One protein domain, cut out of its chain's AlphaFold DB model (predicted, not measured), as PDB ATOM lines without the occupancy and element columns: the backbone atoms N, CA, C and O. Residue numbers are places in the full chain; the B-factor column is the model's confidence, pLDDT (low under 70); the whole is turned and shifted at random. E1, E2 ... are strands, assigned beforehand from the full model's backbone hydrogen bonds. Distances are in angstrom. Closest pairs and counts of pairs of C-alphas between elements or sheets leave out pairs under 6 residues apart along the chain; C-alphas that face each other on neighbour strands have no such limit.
ATOM      1  N   LEU A 319     129.257  55.939 347.835       93.19
ATOM      2  CA  LEU A 319     128.210  56.781 347.263       93.19
ATOM      3  C   LEU A 319     128.813  57.622 346.130       93.19
ATOM      4  O   LEU A 319     129.700  58.440 346.371       93.19
ATOM      5  N   LYS A 320     128.333  57.442 344.892       92.88
ATOM      6  CA  LYS A 320     128.865  58.128 343.699       92.88
ATOM      7  C   LYS A 320     127.881  59.152 343.144       92.88
ATOM      8  O   LYS A 320     126.776  58.806 342.731       92.88
ATOM      9  N   GLY A 321     128.331  60.398 343.024       93.94
ATOM     10  CA  GLY A 321     127.622  61.437 342.287       93.94
ATOM     11  C   GLY A 321     128.033  61.445 340.820       93.94
ATOM     12  O   GLY A 321     129.204  61.667 340.504       93.94
ATOM     13  N   LYS A 322     127.077  61.231 339.908       93.88
ATOM     14  CA  LYS A 322     127.303  61.304 338.456       93.88
ATOM     15  C   LYS A 322     126.693  62.566 337.850       93.88
ATOM     16  O   LYS A 322     125.604  62.977 338.233       93.88
ATOM     17  N   ARG A 323     127.351  63.132 336.836       94.19
ATOM     18  CA  ARG A 323     126.781  64.153 335.939       94.19
ATOM     19  C   ARG A 323     126.947  63.678 334.502       94.19
ATOM     20  O   ARG A 323     128.068  63.401 334.081       94.19
ATOM     21  N   SER A 324     125.834  63.558 333.779       93.75
ATOM     22  CA  SER A 324     125.805  63.074 332.388       93.75
ATOM     23  C   SER A 324     126.493  61.710 332.207       93.75
ATOM     24  O   SER A 324     127.287  61.520 331.294       93.75
ATOM     25  N   GLY A 325     126.241  60.771 333.126       93.62
ATOM     26  CA  GLY A 325     126.807  59.414 333.091       93.62
ATOM     27  C   GLY A 325     128.228  59.271 333.654       93.62
ATOM     28  O   GLY A 325     128.657  58.148 333.916       93.62
ATOM     29  N   VAL A 326     128.930  60.376 333.921       95.19
ATOM     30  CA  VAL A 326     130.326  60.384 334.389       95.19
ATOM     31  C   VAL A 326     130.393  60.616 335.898       95.19
ATOM     32  O   VAL A 326     129.726  61.519 336.405       95.19
ATOM     33  N   ASN A 327     131.213  59.840 336.618       94.81
ATOM     34  CA  ASN A 327     131.474  60.062 338.046       94.81
ATOM     35  C   ASN A 327     132.146  61.427 338.253       94.81
ATOM     36  O   ASN A 327     133.138  61.739 337.601       94.81
ATOM     37  N   LYS A 328     131.612  62.237 339.166       96.88
ATOM     38  CA  LYS A 328     132.156  63.555 339.518       96.88
ATOM     39  C   LYS A 328     132.762  63.564 340.905       96.88
ATOM     40  O   LYS A 328     133.859  64.084 341.075       96.88
ATOM     41  N   TYR A 329     132.088  62.930 341.852       96.56
ATOM     42  CA  TYR A 329     132.587  62.776 343.205       96.56
ATOM     43  C   TYR A 329     132.183  61.429 343.793       96.56
ATOM     44  O   TYR A 329     131.256  60.776 343.295       96.56
ATOM     45  N   ALA A 330     132.875  61.030 344.854       95.50
ATOM     46  CA  ALA A 330     132.465  59.915 345.690       95.50
ATOM     47  C   ALA A 330     132.791  60.161 347.164       95.50
ATOM     48  O   ALA A 330     133.726  60.900 347.478       95.50
ATOM     49  N   VAL A 331     132.016  59.523 348.039       96.06
ATOM     50  CA  VAL A 331     132.256  59.465 349.485       96.06
ATOM     51  C   VAL A 331     132.120  58.013 349.938       96.06
ATOM     52  O   VAL A 331     131.152  57.351 349.555       96.06
ATOM     53  N   GLY A 332     133.075  57.519 350.723       95.00
ATOM     54  CA  GLY A 332     133.048  56.155 351.261       95.00
ATOM     55  C   GLY A 332     134.443  55.586 351.490       95.00
ATOM     56  O   GLY A 332     135.357  56.344 351.807       95.00
ATOM     57  N   LEU A 333     134.609  54.273 351.330       93.94
ATOM     58  CA  LEU A 333     135.914  53.615 351.456       93.94
ATOM     59  C   LEU A 333     136.742  53.781 350.182       93.94
ATOM     60  O   LEU A 333     136.204  53.791 349.074       93.94
ATOM     61  N   ARG A 334     138.064  53.911 350.328       89.62
ATOM     62  CA  ARG A 334     138.972  54.112 349.187       89.62
ATOM     63  C   ARG A 334     138.847  53.020 348.122       89.62
ATOM     64  O   ARG A 334     138.912  53.323 346.929       89.62
ATOM     65  N   ASN A 335     138.753  51.772 348.562       89.19
ATOM     66  CA  ASN A 335     138.624  50.564 347.755       89.19
ATOM     67  C   ASN A 335     138.255  49.386 348.672       89.19
ATOM     68  O   ASN A 335     138.262  49.530 349.894       89.19
ATOM     69  N   SER A 336     138.033  48.220 348.074       90.31
ATOM     70  CA  SER A 336     137.685  46.968 348.756       90.31
ATOM     71  C   SER A 336     138.663  46.429 349.802       90.31
ATOM     72  O   SER A 336     138.345  45.443 350.463       90.31
ATOM     73  N   THR A 337     139.845  47.025 349.977       90.62
ATOM     74  CA  THR A 337     140.850  46.550 350.943       90.62
ATOM     75  C   THR A 337     141.282  47.603 351.964       90.62
ATOM     76  O   THR A 337     142.021  47.273 352.892       90.62
ATOM     77  N   SER A 338     140.839  48.855 351.826       91.19
ATOM     78  CA  SER A 338     141.219  49.965 352.705       91.19
ATOM     79  C   SER A 338     140.041  50.430 353.559       91.19
ATOM     80  O   SER A 338     138.938  50.648 353.065       91.19
ATOM     81  N   ASN A 339     140.321  50.661 354.843       92.38
ATOM     82  CA  ASN A 339     139.390  51.284 355.785       92.38
ATOM     83  C   ASN A 339     139.462  52.823 355.764       92.38
ATOM     84  O   ASN A 339     138.808  53.474 356.577       92.38
ATOM     85  N   ASP A 340     140.267  53.414 354.875       94.69
ATOM     86  CA  ASP A 340     140.399  54.865 354.782       94.69
ATOM     87  C   ASP A 340     139.117  55.459 354.199       94.69
ATOM     88  O   ASP A 340     138.649  55.061 353.122       94.69
ATOM     89  N   VAL A 341     138.568  56.453 354.894       96.19
ATOM     90  CA  VAL A 341     137.377  57.168 354.432       96.19
ATOM     91  C   VAL A 341     137.813  58.306 353.528       96.19
ATOM     92  O   VAL A 341     138.623  59.147 353.915       96.19
ATOM     93  N   VAL A 342     137.261  58.353 352.321       95.62
ATOM     94  CA  VAL A 342     137.672  59.289 351.279       95.62
ATOM     95  C   VAL A 342     136.524  60.182 350.849       95.62
ATOM     96  O   VAL A 342     135.387  59.739 350.679       95.62
ATOM     97  N   VAL A 343     136.853  61.445 350.599       97.12
ATOM     98  CA  VAL A 343     136.046  62.359 349.793       97.12
ATOM     99  C   VAL A 343     136.837  62.639 348.525       97.12
ATOM    100  O   VAL A 343     137.913  63.232 348.579       97.12
ATOM    101  N   LEU A 344     136.321  62.179 347.386       95.56
ATOM    102  CA  LEU A 344     137.003  62.243 346.095       95.56
ATOM    103  C   LEU A 344     136.288  63.209 345.157       95.56
ATOM    104  O   LEU A 344     135.081  63.099 344.958       95.56
ATOM    105  N   ASN A 345     137.051  64.072 344.491       96.62
ATOM    106  CA  ASN A 345     136.649  64.734 343.257       96.62
ATOM    107  C   ASN A 345     137.414  64.093 342.093       96.62
ATOM    108  O   ASN A 345     138.620  64.296 341.934       96.62
ATOM    109  N   TYR A 346     136.696  63.335 341.263       95.00
ATOM    110  CA  TYR A 346     137.272  62.648 340.105       95.00
ATOM    111  C   TYR A 346     137.664  63.601 338.977       95.00
ATOM    112  O   TYR A 346     138.534  63.265 338.183       95.00
ATOM    113  N   THR A 347     137.022  64.770 338.884       93.88
ATOM    114  CA  THR A 347     137.281  65.734 337.802       93.88
ATOM    115  C   THR A 347     138.674  66.337 337.943       93.88
ATOM    116  O   THR A 347     139.411  66.406 336.967       93.88
ATOM    117  N   ASP A 348     139.042  66.699 339.172       94.81
ATOM    118  CA  ASP A 348     140.275  67.438 339.463       94.81
ATOM    119  C   ASP A 348     141.321  66.583 340.195       94.81
ATOM    120  O   ASP A 348     142.343  67.092 340.659       94.81
ATOM    121  N   ASN A 349     141.057  65.279 340.333       95.00
ATOM    122  CA  ASN A 349     141.890  64.325 341.064       95.00
ATOM    123  C   ASN A 349     142.307  64.855 342.451       95.00
ATOM    124  O   ASN A 349     143.489  64.881 342.807       95.00
ATOM    125  N   THR A 350     141.325  65.351 343.204       96.88
ATOM    126  CA  THR A 350     141.523  65.923 344.542       96.88
ATOM    127  C   THR A 350     140.839  65.041 345.578       96.88
ATOM    128  O   THR A 350     139.695  64.631 345.373       96.88
ATOM    129  N   SER A 351     141.535  64.749 346.675       95.88
ATOM    130  CA  SER A 351     141.051  63.919 347.769       95.88
ATOM    131  C   SER A 351     141.373  64.518 349.133       95.88
ATOM    132  O   SER A 351     142.445  65.090 349.340       95.88
ATOM    133  N   ILE A 352     140.430  64.343 350.059       97.00
ATOM    134  CA  ILE A 352     140.658  64.443 351.503       97.00
ATOM    135  C   ILE A 352     140.333  63.077 352.097       97.00
ATOM    136  O   ILE A 352     139.313  62.475 351.752       97.00
ATOM    137  N   GLU A 353     141.220  62.578 352.946       96.50
ATOM    138  CA  GLU A 353     141.212  61.190 353.393       96.50
ATOM    139  C   GLU A 353     141.424  61.121 354.898       96.50
ATOM    140  O   GLU A 353     142.364  61.715 355.429       96.50
ATOM    141  N   LEU A 354     140.548  60.387 355.576       97.25
ATOM    142  CA  LEU A 354     140.731  59.996 356.963       97.25
ATOM    143  C   LEU A 354     141.493  58.676 356.958       97.25
ATOM    144  O   LEU A 354     140.927  57.626 356.657       97.25
ATOM    145  N   LEU A 355     142.785  58.765 357.252       95.25
ATOM    146  CA  LEU A 355     143.657  57.616 357.439       95.25
ATOM    147  C   LEU A 355     143.571  57.146 358.894       95.25
ATOM    148  O   LEU A 355     143.092  57.870 359.768       95.25
ATOM    149  N   ALA A 356     144.139  55.977 359.183       93.75
ATOM    150  CA  ALA A 356     144.132  55.395 360.527       93.75
ATOM    151  C   ALA A 356     144.586  56.352 361.654       93.75
ATOM    152  O   ALA A 356     144.075  56.259 362.765       93.75
ATOM    153  N   ASN A 357     145.538  57.260 361.388       91.12
ATOM    154  CA  ASN A 357     146.109  58.166 362.399       91.12
ATOM    155  C   ASN A 357     146.285  59.619 361.918       91.12
ATOM    156  O   ASN A 357     146.978  60.407 362.568       91.12
ATOM    157  N   SER A 358     145.741  59.985 360.757       92.44
ATOM    158  CA  SER A 358     145.932  61.324 360.192       92.44
ATOM    159  C   SER A 358     144.844  61.691 359.194       92.44
ATOM    160  O   SER A 358     144.133  60.838 358.672       92.44
ATOM    161  N   VAL A 359     144.744  62.987 358.908       95.19
ATOM    162  CA  VAL A 359     143.982  63.491 357.767       95.19
ATOM    163  C   VAL A 359     144.968  63.831 356.661       95.19
ATOM    164  O   VAL A 359     145.920  64.583 356.883       95.19
ATOM    165  N   TYR A 360     144.756  63.267 355.479       94.56
ATOM    166  CA  TYR A 360     145.584  63.492 354.304       94.56
ATOM    167  C   TYR A 360     144.820  64.290 353.250       94.56
ATOM    168  O   TYR A 360     143.633  64.069 353.020       94.56
TER     169      TYR A 360
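Overview. This is residues 319 to 360 of the 542 residues of the protein "Phage tail protein" of Pasteurella caecimuris (UniProt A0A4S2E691). One twisted sheet makes up this small domain, its five strands zigzagging side by side from E1 at one edge to E5 at the other, with no second layer on either face. The hairpin of E2 and E3 bends along its length, and short E5 closes the row. The printed part has 42 residues, no named helix and five strands, E1 E2 E3 E4 E5 along the chain and in that order across the antiparallel sheet; the class is all strand. It is only just compact, close to loose, with a radius of gyration of the C-alphas of 10.9 A, and only just flat, spanning 36 by 20 by 11 A.

Along the chain. Find C-alpha 319 at (128.210, 56.781, 347.263); from there E1, residues 319 to 323, runs 13.6 A. Next come E2, residues 326 to 335, 18.5 A, and E3, residues 338 to 345, 18.1 A. E4, residues 350 to 355, covers 15.5 A, and E5, residues 358 to 360, 6.3 A, ends at C-alpha 360, (145.584, 63.492, 354.304).

Arrangement. The strands form a meander, each the antiparallel neighbour of the one before, and each such pair is a hairpin. Between E1 and E2, at 168 degrees, look for N 319 and O 331, 2.9 A apart. E2 bends by 102 degrees at residue 332 and E3 by 65 degrees at residue 341; between them N 342 and O 332 are 2.8 A apart. E3 and E4 are neighbours with N 345 and O 350 at 2.8 A, and E4 and E5 are neighbours with N 353 and O 360 at 2.8 A, each pair of atoms within hydrogen-bond range. E1 and E5, the edge strands, are apart.

Size, cuts and confidence. The two C-alphas farthest apart, Ser 324 and Asn 357, are 36.6 A from each other. The four links are tight, the printed part has no cut, and no printed residue of this model is under 70 in pLDDT.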